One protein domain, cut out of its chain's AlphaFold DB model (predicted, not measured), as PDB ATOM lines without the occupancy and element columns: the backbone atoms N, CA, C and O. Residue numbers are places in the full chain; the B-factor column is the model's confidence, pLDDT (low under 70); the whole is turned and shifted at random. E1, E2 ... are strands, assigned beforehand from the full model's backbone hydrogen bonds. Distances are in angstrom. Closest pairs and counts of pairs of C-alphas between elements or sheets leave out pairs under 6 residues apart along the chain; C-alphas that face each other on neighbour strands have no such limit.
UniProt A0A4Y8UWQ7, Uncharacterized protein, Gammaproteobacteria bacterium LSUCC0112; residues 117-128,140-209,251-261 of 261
ATOM      1  N   LEU A 117      52.751  48.694  -7.182       86.62
ATOM      2  CA  LEU A 117      52.782  47.866  -5.989       86.62
ATOM      3  C   LEU A 117      52.540  46.408  -6.388       86.62
ATOM      4  O   LEU A 117      51.569  46.108  -7.084       86.62
ATOM      5  N   VAL A 118      53.430  45.512  -5.971       90.00
ATOM      6  CA  VAL A 118      53.321  44.068  -6.193       90.00
ATOM      7  C   VAL A 118      53.225  43.390  -4.839       90.00
ATOM      8  O   VAL A 118      54.163  43.442  -4.051       90.00
ATOM      9  N   VAL A 119      52.092  42.751  -4.567       88.12
ATOM     10  CA  VAL A 119      51.921  41.936  -3.360       88.12
ATOM     11  C   VAL A 119      52.089  40.482  -3.756       88.12
ATOM     12  O   VAL A 119      51.400  40.015  -4.663       88.12
ATOM     13  N   SER A 120      53.002  39.793  -3.080       89.44
ATOM     14  CA  SER A 120      53.218  38.355  -3.208       89.44
ATOM     15  C   SER A 120      52.796  37.680  -1.913       89.44
ATOM     16  O   SER A 120      53.188  38.121  -0.833       89.44
ATOM     17  N   VAL A 121      52.006  36.620  -2.027       87.44
ATOM     18  CA  VAL A 121      51.547  35.826  -0.889       87.44
ATOM     19  C   VAL A 121      51.981  34.390  -1.106       87.44
ATOM     20  O   VAL A 121      51.845  33.869  -2.214       87.44
ATOM     21  N   ASP A 122      52.517  33.780  -0.057       88.38
ATOM     22  CA  ASP A 122      52.955  32.394  -0.033       88.38
ATOM     23  C   ASP A 122      52.327  31.683   1.174       88.38
ATOM     24  O   ASP A 122      52.639  31.987   2.328       88.38
ATOM     25  N   PHE A 123      51.406  30.759   0.896       82.00
ATOM     26  CA  PHE A 123      50.700  29.977   1.916       82.00
ATOM     27  C   PHE A 123      51.492  28.756   2.411       82.00
ATOM     28  O   PHE A 123      51.076  28.123   3.376       82.00
ATOM     29  N   ASP A 124      52.606  28.410   1.759       79.94
ATOM     30  CA  ASP A 124      53.452  27.262   2.114       79.94
ATOM     31  C   ASP A 124      54.880  27.704   2.470       79.94
ATOM     32  O   ASP A 124      55.871  26.981   2.304       79.94
ATOM     33  N   HIS A 125      55.003  28.933   2.969       72.94
ATOM     34  CA  HIS A 125      56.278  29.495   3.368       72.94
ATOM     35  C   HIS A 125      56.816  28.700   4.564       72.94
ATOM     36  O   HIS A 125      56.437  28.963   5.695       72.94
ATOM     37  N   GLN A 126      57.708  27.734   4.291       66.81
ATOM     38  CA  GLN A 126      58.372  26.768   5.197       66.81
ATOM     39  C   GLN A 126      57.872  25.307   5.149       66.81
ATOM     40  O   GLN A 126      58.595  24.434   5.638       66.81
ATOM     41  N   GLY A 127      56.736  24.973   4.523       58.53
ATOM     42  CA  GLY A 127      56.279  23.570   4.443       58.53
ATOM     43  C   GLY A 127      56.970  22.734   3.355       58.53
ATOM     44  O   GLY A 127      57.012  21.500   3.446       58.53
ATOM     45  N   ALA A 128      57.662  23.385   2.414       52.94
ATOM     46  CA  ALA A 128      58.438  22.736   1.351       52.94
ATOM     47  C   ALA A 128      59.584  21.818   1.839       52.94
ATOM     48  O   ALA A 128      60.114  21.034   1.054       52.94
ATOM     49  N   GLN A 140      51.792  30.420  -4.735       67.56
ATOM     50  CA  GLN A 140      52.350  31.761  -4.809       67.56
ATOM     51  C   GLN A 140      51.465  32.599  -5.722       67.56
ATOM     52  O   GLN A 140      51.474  32.439  -6.944       67.56
ATOM     53  N   GLN A 141      50.699  33.499  -5.118       76.88
ATOM     54  CA  GLN A 141      49.834  34.419  -5.841       76.88
ATOM     55  C   GLN A 141      50.452  35.816  -5.801       76.88
ATOM     56  O   GLN A 141      50.758  36.345  -4.732       76.88
ATOM     57  N   SER A 142      50.644  36.424  -6.974       79.44
ATOM     58  CA  SER A 142      51.123  37.804  -7.091       79.44
ATOM     59  C   SER A 142      50.079  38.675  -7.775       79.44
ATOM     60  O   SER A 142      49.645  38.340  -8.880       79.44
ATOM     61  N   VAL A 143      49.722  39.813  -7.179       79.50
ATOM     62  CA  VAL A 143      48.865  40.817  -7.829       79.50
ATOM     63  C   VAL A 143      49.579  42.161  -7.877       79.50
ATOM     64  O   VAL A 143      50.319  42.535  -6.969       79.50
ATOM     65  N   GLN A 144      49.382  42.868  -8.989       81.56
ATOM     66  CA  GLN A 144      50.040  44.131  -9.294       81.56
ATOM     67  C   GLN A 144      48.991  45.239  -9.383       81.56
ATOM     68  O   GLN A 144      47.999  45.099 -10.094       81.56
ATOM     69  N   SER A 145      49.228  46.353  -8.698       79.06
ATOM     70  CA  SER A 145      48.365  47.534  -8.721       79.06
ATOM     71  C   SER A 145      49.190  48.809  -8.828       79.06
ATOM     72  O   SER A 145      50.399  48.806  -8.609       79.06
ATOM     73  N   LEU A 146      48.547  49.906  -9.205       76.88
ATOM     74  CA  LEU A 146      49.151  51.233  -9.145       76.88
ATOM     75  C   LEU A 146      49.093  51.747  -7.702       76.88
ATOM     76  O   LEU A 146      48.142  51.469  -6.970       76.88
ATOM     77  N   GLU A 147      50.118  52.491  -7.296       67.25
ATOM     78  CA  GLU A 147      50.171  53.177  -6.003       67.25
ATOM     79  C   GLU A 147      48.857  53.926  -5.703       67.25
ATOM     80  O   GLU A 147      48.352  54.678  -6.537       67.25
ATOM     81  N   GLY A 148      48.301  53.706  -4.505       65.75
ATOM     82  CA  GLY A 148      47.050  54.324  -4.050       65.75
ATOM     83  C   GLY A 148      45.767  53.551  -4.386       65.75
ATOM     84  O   GLY A 148      44.706  53.924  -3.890       65.75
ATOM     85  N   ASN A 149      45.838  52.464  -5.165       69.81
ATOM     86  CA  ASN A 149      44.685  51.597  -5.432       69.81
ATOM     87  C   ASN A 149      44.619  50.387  -4.489       69.81
ATOM     88  O   ASN A 149      45.634  49.791  -4.137       69.81
ATOM     89  N   THR A 150      43.394  49.974  -4.148       65.50
ATOM     90  CA  THR A 150      43.140  48.750  -3.371       65.50
ATOM     91  C   THR A 150      43.298  47.517  -4.255       65.50
ATOM     92  O   THR A 150      42.761  47.481  -5.363       65.50
ATOM     93  N   VAL A 151      44.014  46.510  -3.756       66.94
ATOM     94  CA  VAL A 151      44.152  45.208  -4.409       66.94
ATOM     95  C   VAL A 151      43.198  44.230  -3.735       66.94
ATOM     96  O   VAL A 151      43.146  44.147  -2.515       66.94
ATOM     97  N   VAL A 152      42.398  43.508  -4.510       65.06
ATOM     98  CA  VAL A 152      41.474  42.506  -3.966       65.06
ATOM     99  C   VAL A 152      41.788  41.180  -4.638       65.06
ATOM    100  O   VAL A 152      41.730  41.083  -5.864       65.06
ATOM    101  N   PHE A 153      42.147  40.172  -3.843       66.00
ATOM    102  CA  PHE A 153      42.429  38.821  -4.321       66.00
ATOM    103  C   PHE A 153      41.152  37.975  -4.209       66.00
ATOM    104  O   PHE A 153      40.988  37.153  -3.319       66.00
ATOM    105  N   SER A 154      40.193  38.191  -5.107       57.88
ATOM    106  CA  SER A 154      38.994  37.344  -5.143       57.88
ATOM    107  C   SER A 154      39.203  36.172  -6.096       57.88
ATOM    108  O   SER A 154      38.949  36.280  -7.296       57.88
ATOM    109  N   GLU A 155      39.646  35.037  -5.565       54.97
ATOM    110  CA  GLU A 155      39.503  33.754  -6.247       54.97
ATOM    111  C   GLU A 155      38.064  33.266  -6.027       54.97
ATOM    112  O   GLU A 155      37.749  32.667  -5.008       54.97
ATOM    113  N   LEU A 156      37.184  33.561  -6.989       54.47
ATOM    114  CA  LEU A 156      35.794  33.077  -7.088       54.47
ATOM    115  C   LEU A 156      34.756  33.779  -6.175       54.47
ATOM    116  O   LEU A 156      35.073  34.244  -5.081       54.47
ATOM    117  N   PRO A 157      33.490  33.895  -6.635       54.84
ATOM    118  CA  PRO A 157      32.401  34.436  -5.824       54.84
ATOM    119  C   PRO A 157      32.171  33.552  -4.598       54.84
ATOM    120  O   PRO A 157      32.184  32.331  -4.737       54.84
ATOM    121  N   ASP A 158      31.970  34.208  -3.449       61.56
ATOM    122  CA  ASP A 158      31.626  33.697  -2.110       61.56
ATOM    123  C   ASP A 158      31.114  32.247  -2.097       61.56
ATOM    124  O   ASP A 158      29.917  31.960  -2.052       61.56
ATOM    125  N   THR A 159      32.051  31.314  -2.230       67.00
ATOM    126  CA  THR A 159      31.772  29.889  -2.163       67.00
ATOM    127  C   THR A 159      32.140  29.506  -0.750       67.00
ATOM    128  O   THR A 159      33.317  29.529  -0.386       67.00
ATOM    129  N   ALA A 160      31.119  29.224   0.059       75.00
ATOM    130  CA  ALA A 160      31.286  28.876   1.459       75.00
ATOM    131  C   ALA A 160      32.391  27.817   1.619       75.00
ATOM    132  O   ALA A 160      32.320  26.739   1.029       75.00
ATOM    133  N   GLY A 161      33.423  28.153   2.398       74.94
ATOM    134  CA  GLY A 161      34.546  27.261   2.690       74.94
ATOM    135  C   GLY A 161      35.756  27.368   1.758       74.94
ATOM    136  O   GLY A 161      36.737  26.670   2.000       74.94
ATOM    137  N   VAL A 162      35.744  28.231   0.735       78.19
ATOM    138  CA  VAL A 162      36.961  28.540  -0.039       78.19
ATOM    139  C   VAL A 162      37.769  29.608   0.707       78.19
ATOM    140  O   VAL A 162      37.187  30.635   1.073       78.19
ATOM    141  N   PRO A 163      39.077  29.399   0.952       75.56
ATOM    142  CA  PRO A 163      39.930  30.408   1.568       75.56
ATOM    143  C   PRO A 163      39.982  31.656   0.684       75.56
ATOM    144  O   PRO A 163      40.231  31.569  -0.516       75.56
ATOM    145  N   GLN A 164      39.734  32.819   1.279       81.94
ATOM    146  CA  GLN A 164      39.784  34.100   0.581       81.94
ATOM    147  C   GLN A 164      40.749  35.044   1.283       81.94
ATOM    148  O   GLN A 164      40.813  35.098   2.512       81.94
ATOM    149  N   LEU A 165      41.474  35.812   0.477       83.12
ATOM    150  CA  LEU A 165      42.424  36.811   0.932       83.12
ATOM    151  C   LEU A 165      42.099  38.140   0.254       83.12
ATOM    152  O   LEU A 165      41.812  38.196  -0.929       83.12
ATOM    153  N   SER A 166      42.146  39.247   0.968       85.00
ATOM    154  CA  SER A 166      42.053  40.580   0.376       85.00
ATOM    155  C   SER A 166      43.150  41.429   0.979       85.00
ATOM    156  O   SER A 166      43.306  41.426   2.196       85.00
ATOM    157  N   VAL A 167      43.936  42.121   0.153       85.38
ATOM    158  CA  VAL A 167      45.103  42.872   0.627       85.38
ATOM    159  C   VAL A 167      45.048  44.294   0.111       85.38
ATOM    160  O   VAL A 167      45.373  44.587  -1.036       85.38
ATOM    161  N   LYS A 168      44.716  45.220   0.992       86.75
ATOM    162  CA  LYS A 168      44.810  46.641   0.714       86.75
ATOM    163  C   LYS A 168      46.138  47.157   1.238       86.75
ATOM    164  O   LYS A 168      46.382  47.105   2.432       86.75
ATOM    165  N   ALA A 169      46.984  47.674   0.359       86.38
ATOM    166  CA  ALA A 169      48.275  48.227   0.745       86.38
ATOM    167  C   ALA A 169      48.379  49.698   0.338       86.38
ATOM    168  O   ALA A 169      47.944  50.090  -0.747       86.38
ATOM    169  N   SER A 170      48.974  50.508   1.206       85.75
ATOM    170  CA  SER A 170      49.296  51.911   0.964       85.75
ATOM    171  C   SER A 170      50.743  52.176   1.359       85.75
ATOM    172  O   SER A 170      51.176  51.803   2.446       85.75
ATOM    173  N   ILE A 171      51.509  52.815   0.479       86.25
ATOM    174  CA  ILE A 171      52.930  53.072   0.720       86.25
ATOM    175  C   ILE A 171      53.073  54.395   1.474       86.25
ATOM    176  O   ILE A 171      52.605  55.437   1.022       86.25
ATOM    177  N   GLN A 172      53.771  54.358   2.606       87.00
ATOM    178  CA  GLN A 172      54.188  55.530   3.365       87.00
ATOM    179  C   GLN A 172      55.714  55.530   3.475       87.00
ATOM    180  O   GLN A 172      56.308  54.904   4.352       87.00
ATOM    181  N   SER A 173      56.368  56.268   2.577       84.19
ATOM    182  CA  SER A 173      57.832  56.369   2.501       84.19
ATOM    183  C   SER A 173      58.524  55.019   2.237       84.19
ATOM    184  O   SER A 173      58.674  54.636   1.079       84.19
ATOM    185  N   SER A 174      58.955  54.315   3.288       88.75
ATOM    186  CA  SER A 174      59.675  53.032   3.237       88.75
ATOM    187  C   SER A 174      58.894  51.863   3.844       88.75
ATOM    188  O   SER A 174      59.406  50.746   3.876       88.75
ATOM    189  N   LEU A 175      57.688  52.120   4.353       91.44
ATOM    190  CA  LEU A 175      56.800  51.122   4.941       91.44
ATOM    191  C   LEU A 175      55.511  51.040   4.120       91.44
ATOM    192  O   LEU A 175      55.038  52.047   3.591       91.44
ATOM    193  N   ALA A 176      54.934  49.848   4.023       90.31
ATOM    194  CA  ALA A 176      53.595  49.633   3.495       90.31
ATOM    195  C   ALA A 176      52.613  49.423   4.653       90.31
ATOM    196  O   ALA A 176      52.716  48.437   5.384       90.31
ATOM    197  N   ASP A 177      51.650  50.331   4.802       92.56
ATOM    198  CA  ASP A 177      50.470  50.108   5.639       92.56
ATOM    199  C   ASP A 177      49.554  49.141   4.890       92.56
ATOM    200  O   ASP A 177      49.047  49.456   3.809       92.56
ATOM    201  N   THR A 178      49.444  47.924   5.413       90.38
ATOM    202  CA  THR A 178      48.762  46.813   4.759       90.38
ATOM    203  C   THR A 178      47.613  46.340   5.634       90.38
ATOM    204  O   THR A 178      47.802  45.934   6.776       90.38
ATOM    205  N   GLU A 179      46.412  46.379   5.085       92.75
ATOM    206  CA  GLU A 179      45.191  45.834   5.647       92.75
ATOM    207  C   GLU A 179      44.857  44.542   4.902       92.75
ATOM    208  O   GLU A 179      44.611  44.543   3.695       92.75
ATOM    209  N   ILE A 180      44.878  43.434   5.630       90.25
ATOM    210  CA  ILE A 180      44.664  42.094   5.105       90.25
ATOM    211  C   ILE A 180      43.365  41.572   5.694       90.25
ATOM    212  O   ILE A 180      43.207  41.543   6.909       90.25
ATOM    213  N   VAL A 181      42.441  41.138   4.850       90.75
ATOM    214  CA  VAL A 181      41.235  40.431   5.278       90.75
ATOM    215  C   VAL A 181      41.370  38.990   4.828       90.75
ATOM    216  O   VAL A 181      41.485  38.727   3.631       90.75
ATOM    217  N   ILE A 182      41.392  38.075   5.787       88.75
ATOM    218  CA  ILE A 182      41.477  36.638   5.543       88.75
ATOM    219  C   ILE A 182      40.138  36.035   5.956       88.75
ATOM    220  O   ILE A 182      39.653  36.299   7.055       88.75
ATOM    221  N   SER A 183      39.549  35.218   5.091       87.69
ATOM    222  CA  SER A 183      38.283  34.532   5.348       87.69
ATOM    223  C   SER A 183      38.424  33.047   5.059       87.69
ATOM    224  O   SER A 183      39.133  32.658   4.132       87.69
ATOM    225  N   ASN A 184      37.714  32.215   5.827       83.50
ATOM    226  CA  ASN A 184      37.694  30.756   5.672       83.50
ATOM    227  C   ASN A 184      39.082  30.094   5.788       83.50
ATOM    228  O   ASN A 184      39.315  29.032   5.216       83.50
ATOM    229  N   VAL A 185      39.999  30.708   6.544       83.19
ATOM    230  CA  VAL A 185      41.282  30.108   6.931       83.19
ATOM    231  C   VAL A 185      41.285  29.960   8.457       83.19
ATOM    232  O   VAL A 185      41.263  30.980   9.161       83.19
ATOM    233  N   PRO A 186      41.259  28.725   8.994       80.50
ATOM    234  CA  PRO A 186      41.360  28.484  10.434       80.50
ATOM    235  C   PRO A 186      42.592  29.181  11.030       80.50
ATOM    236  O   PRO A 186      43.641  29.187  10.396       80.50
ATOM    237  N   GLY A 187      42.442  29.820  12.196       83.25
ATOM    238  CA  GLY A 187      43.519  30.539  12.904       83.25
ATOM    239  C   GLY A 187      43.973  31.873  12.291       83.25
ATOM    240  O   GLY A 187      44.740  32.599  12.914       83.25
ATOM    241  N   PHE A 188      43.482  32.231  11.100       85.31
ATOM    242  CA  PHE A 188      43.837  33.484  10.419       85.31
ATOM    243  C   PHE A 188      42.636  34.363  10.066       85.31
ATOM    244  O   PHE A 188      42.823  35.504   9.645       85.31
ATOM    245  N   THR A 189      41.411  33.853  10.205       88.31
ATOM    246  CA  THR A 189      40.202  34.577   9.792       88.31
ATOM    247  C   THR A 189      40.053  35.886  10.566       88.31
ATOM    248  O   THR A 189      40.054  35.894  11.792       88.31
ATOM    249  N   GLY A 190      39.902  36.995   9.844       89.94
ATOM    250  CA  GLY A 190      39.804  38.326  10.430       89.94
ATOM    251  C   GLY A 190      40.466  39.406   9.582       89.94
ATOM    252  O   GLY A 190      40.903  39.176   8.453       89.94
ATOM    253  N   GLN A 191      40.511  40.610  10.146       93.25
ATOM    254  CA  GLN A 191      41.165  41.774   9.564       93.25
ATOM    255  C   GLN A 191      42.466  42.050  10.321       93.25
ATOM    256  O   GLN A 191      42.451  42.295  11.525       93.25
ATOM    257  N   HIS A 192      43.579  42.073   9.597       90.44
ATOM    258  CA  HIS A 192      44.923  42.279  10.123       90.44
ATOM    259  C   HIS A 192      45.497  43.565   9.541       90.44
ATOM    260  O   HIS A 192      45.548  43.723   8.323       90.44
ATOM    261  N   ARG A 193      45.941  44.497  10.390       93.88
ATOM    262  CA  ARG A 193      46.649  45.705   9.946       93.88
ATOM    263  C   ARG A 193      48.119  45.590  10.320       93.88
ATOM    264  O   ARG A 193      48.450  45.516  11.498       93.88
ATOM    265  N   LEU A 194      48.982  45.587   9.313       93.94
ATOM    266  CA  LEU A 194      50.420  45.387   9.448       93.94
ATOM    267  C   LEU A 194      51.175  46.548   8.801       93.94
ATOM    268  O   LEU A 194      50.773  47.056   7.756       93.94
ATOM    269  N   GLN A 195      52.299  46.939   9.399       95.06
ATOM    270  CA  GLN A 195      53.280  47.810   8.753       95.06
ATOM    271  C   GLN A 195      54.440  46.949   8.273       95.06
ATOM    272  O   GLN A 195      55.195  46.413   9.081       95.06
ATOM    273  N   LEU A 196      54.547  46.793   6.956       93.94
ATOM    274  CA  LEU A 196      55.510  45.893   6.331       93.94
ATOM    275  C   LEU A 196      56.677  46.690   5.730       93.94
ATOM    276  O   LEU A 196      56.429  47.664   5.010       93.94
ATOM    277  N   PRO A 197      57.942  46.311   5.985       93.94
ATOM    278  CA  PRO A 197      59.065  46.832   5.215       93.94
ATOM    279  C   PRO A 197      58.954  46.394   3.749       93.94
ATOM    280  O   PRO A 197      58.564  45.268   3.439       93.94
ATOM    281  N   LEU A 198      59.276  47.303   2.827       92.75
ATOM    282  CA  LEU A 198      59.228  47.007   1.395       92.75
ATOM    283  C   LEU A 198      60.338  46.019   1.006       92.75
ATOM    284  O   LEU A 198      61.496  46.211   1.369       92.75
ATOM    285  N   GLY A 199      59.993  45.006   0.212       92.69
ATOM    286  CA  GLY A 199      60.934  44.022  -0.333       92.69
ATOM    287  C   GLY A 199      61.300  42.863   0.598       92.69
ATOM    288  O   GLY A 199      62.042  41.970   0.186       92.69
ATOM    289  N   GLU A 200      60.770  42.828   1.820       93.88
ATOM    290  CA  GLU A 200      61.032  41.760   2.787       93.88
ATOM    291  C   GLU A 200      59.799  40.873   2.994       93.88
ATOM    292  O   GLU A 200      58.655  41.327   2.921       93.88
ATOM    293  N   TRP A 201      60.036  39.582   3.231       92.12
ATOM    294  CA  TRP A 201      58.981  38.641   3.590       92.12
ATOM    295  C   TRP A 201      58.611  38.815   5.060       92.12
ATOM    296  O   TRP A 201      59.466  38.724   5.937       92.12
ATOM    297  N   TYR A 202      57.325  39.012   5.321       93.69
ATOM    298  CA  TYR A 202      56.752  39.042   6.655       93.69
ATOM    299  C   TYR A 202      55.928  37.784   6.896       93.69
ATOM    300  O   TYR A 202      55.095  37.424   6.066       93.69
ATOM    301  N   ILE A 203      56.163  37.129   8.030       92.31
ATOM    302  CA  ILE A 203      55.526  35.863   8.386       92.31
ATOM    303  C   ILE A 203      54.422  36.131   9.407       92.31
ATOM    304  O   ILE A 203      54.675  36.682  10.478       92.31
ATOM    305  N   ILE A 204      53.204  35.718   9.075       89.44
ATOM    306  CA  ILE A 204      52.049  35.717   9.967       89.44
ATOM    307  C   ILE A 204      51.907  34.298  10.507       89.44
ATOM    308  O   ILE A 204      51.724  33.343   9.748       89.44
ATOM    309  N   ASN A 205      52.000  34.169  11.828       88.00
ATOM    310  CA  ASN A 205      51.709  32.918  12.514       88.00
ATOM    311  C   ASN A 205      50.209  32.860  12.836       88.00
ATOM    312  O   ASN A 205      49.638  33.905  13.159       88.00
ATOM    313  N   PRO A 206      49.581  31.677  12.752       83.12
ATOM    314  CA  PRO A 206      48.186  31.522  13.134       83.12
ATOM    315  C   PRO A 206      48.023  31.817  14.622       83.12
ATOM    316  O   PRO A 206      48.891  31.455  15.425       83.12
ATOM    317  N   GLU A 207      46.906  32.436  14.997       77.94
ATOM    318  CA  GLU A 207      46.505  32.418  16.399       77.94
ATOM    319  C   GLU A 207      46.164  30.969  16.779       77.94
ATOM    320  O   GLU A 207      45.494  30.279  15.999       77.94
ATOM    321  N   PRO A 208      46.651  30.473  17.932       72.25
ATOM    322  CA  PRO A 208      46.312  29.132  18.382       72.25
ATOM    323  C   PRO A 208      44.791  29.018  18.487       72.25
ATOM    324  O   PRO A 208      44.127  29.923  18.999       72.25
ATOM    325  N   SER A 209      44.227  27.916  17.988       73.94
ATOM    326  CA  SER A 209      42.805  27.664  18.201       73.94
ATOM    327  C   SER A 209      42.555  27.557  19.711       73.94
ATOM    328  O   SER A 209      43.385  26.969  20.408       73.94
ATOM    329  N   ALA A 251      50.070  25.959   8.770       80.00
ATOM    330  CA  ALA A 251      51.265  26.515   8.152       80.00
ATOM    331  C   ALA A 251      51.266  28.046   8.297       80.00
ATOM    332  O   ALA A 251      50.206  28.670   8.184       80.00
ATOM    333  N   PRO A 252      52.429  28.665   8.556       87.88
ATOM    334  CA  PRO A 252      52.531  30.115   8.570       87.88
ATOM    335  C   PRO A 252      52.306  30.684   7.160       87.88
ATOM    336  O   PRO A 252      52.704  30.085   6.161       87.88
ATOM    337  N   ILE A 253      51.694  31.867   7.085       87.81
ATOM    338  CA  ILE A 253      51.481  32.594   5.826       87.81
ATOM    339  C   ILE A 253      52.573  33.649   5.703       87.81
ATOM    340  O   ILE A 253      52.788  34.418   6.641       87.81
ATOM    341  N   ALA A 254      53.240  33.736   4.553       91.19
ATOM    342  CA  ALA A 254      54.190  34.809   4.292       91.19
ATOM    343  C   ALA A 254      53.696  35.774   3.225       91.19
ATOM    344  O   ALA A 254      53.084  35.397   2.226       91.19
ATOM    345  N   ILE A 255      53.993  37.050   3.440       90.19
ATOM    346  CA  ILE A 255      53.568  38.144   2.577       90.19
ATOM    347  C   ILE A 255      54.771  39.029   2.294       90.19
ATOM    348  O   ILE A 255      55.520  39.378   3.202       90.19
ATOM    349  N   ARG A 256      54.944  39.420   1.033       92.38
ATOM    350  CA  ARG A 256      55.943  40.403   0.612       92.38
ATOM    351  C   ARG A 256      55.283  41.494  -0.208       92.38
ATOM    352  O   ARG A 256      54.494  41.211  -1.110       92.38
ATOM    353  N   VAL A 257      55.638  42.740   0.086       90.81
ATOM    354  CA  VAL A 257      55.188  43.910  -0.672       90.81
ATOM    355  C   VAL A 257      56.388  44.533  -1.367       90.81
ATOM    356  O   VAL A 257      57.297  45.049  -0.721       90.81
ATOM    357  N   ASP A 258      56.385  44.489  -2.692       91.94
ATOM    358  CA  ASP A 258      57.399  45.095  -3.547       91.94
ATOM    359  C   ASP A 258      56.853  46.356  -4.226       91.94
ATOM    360  O   ASP A 258      55.654  46.491  -4.491       91.94
ATOM    361  N   VAL A 259      57.757  47.277  -4.557       88.44
ATOM    362  CA  VAL A 259      57.447  48.477  -5.340       88.44
ATOM    363  C   VAL A 259      58.328  48.482  -6.577       88.44
ATOM    364  O   VAL A 259      59.548  48.596  -6.480       88.44
ATOM    365  N   LEU A 260      57.705  48.351  -7.741       87.88
ATOM    366  CA  LEU A 260      58.373  48.444  -9.029       87.88
ATOM    367  C   LEU A 260      58.277  49.882  -9.571       87.88
ATOM    368  O   LEU A 260      57.232  50.525  -9.403       87.88
ATOM    369  N   PRO A 261      59.358  50.391 -10.188       82.62
ATOM    370  CA  PRO A 261      59.358  51.686 -10.859       82.62
ATOM    371  C   PRO A 261      58.474  51.707 -12.112       82.62
ATOM    372  O   PRO A 261      58.158  50.624 -12.662       82.62
TER     373      PRO A 261
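AT A GLANCE: This is residues 117 to 128, 140 to 209 and 251 to 261 of the 261 residues of an uncharacterized protein of Gammaproteobacteria bacterium LSUCC0112 (UniProt A0A4Y8UWQ7). Two twisted sheets of four strands form a sandwich, face to face, with the strands of one crossing those of the other at 42 degrees. One sheet runs E3 E4 E5 E6 and the other E2 E1 E8 E7, both antiparallel; the chain changes sheet at the links E2 to E3 and E6 to E7. The printed part has 93 residues with eight named strands, E1 to E8 along the chain, and no named helix: the class is all strand. It is compact and rounded, with a radius of gyration of the C-alphas of 13.0 A and spans of 37 by 28 by 23 A.

IN THESE COORDINATES: E3 is residues 151 to 153, E4 164 to 172 with 26.0 A, E5 175 to 183 with 24.9 A and E6 190 to 197 with 21.7 A from first to last C-alpha. E1 is residues 117 to 122, 16.6 A, from C-alpha 117 at (52.782, 47.866, -5.989). E2 is residues 140 to 146, 20.2 A; E7 201 to 204; E8 253 to 260, 22.8 A, to C-alpha 260 at (58.373, 48.444, -9.029).

HOW THE PARTS SIT: E3 E4 E5 E6 is a meander, each strand the antiparallel neighbour of the one before, and strongly twisted. Within hydrogen-bond range are N 167 and O 151 at 3.4 A in the hairpin E3 and E4, N 168 and O 179 at 2.8 A in E4 and E5, and N 178 and O 194 at 2.8 A in E5 and E6. In the other sheet, within hydrogen-bond range are N 119 and O 143 at 3.0 A across the neighbours E1 and E2, N 120 and O 256 at 2.8 A across E1 and E8, and N 202 and O 255 at 2.8 A across E7 and E8. Between the sheets, the closest C-alphas of E2 and E3 are those of Ser 145 and Val 151, 6.5 A apart.

THE WHOLE: Residues 129 to 139 and 210 to 250 are not printed, with C-alpha gaps of 12.5 A and 13.2 A. No link printed whole is long. Mean pLDDT of the printed part is 82.0; residues 126 to 128, 140 and 147 to 159 are under 70.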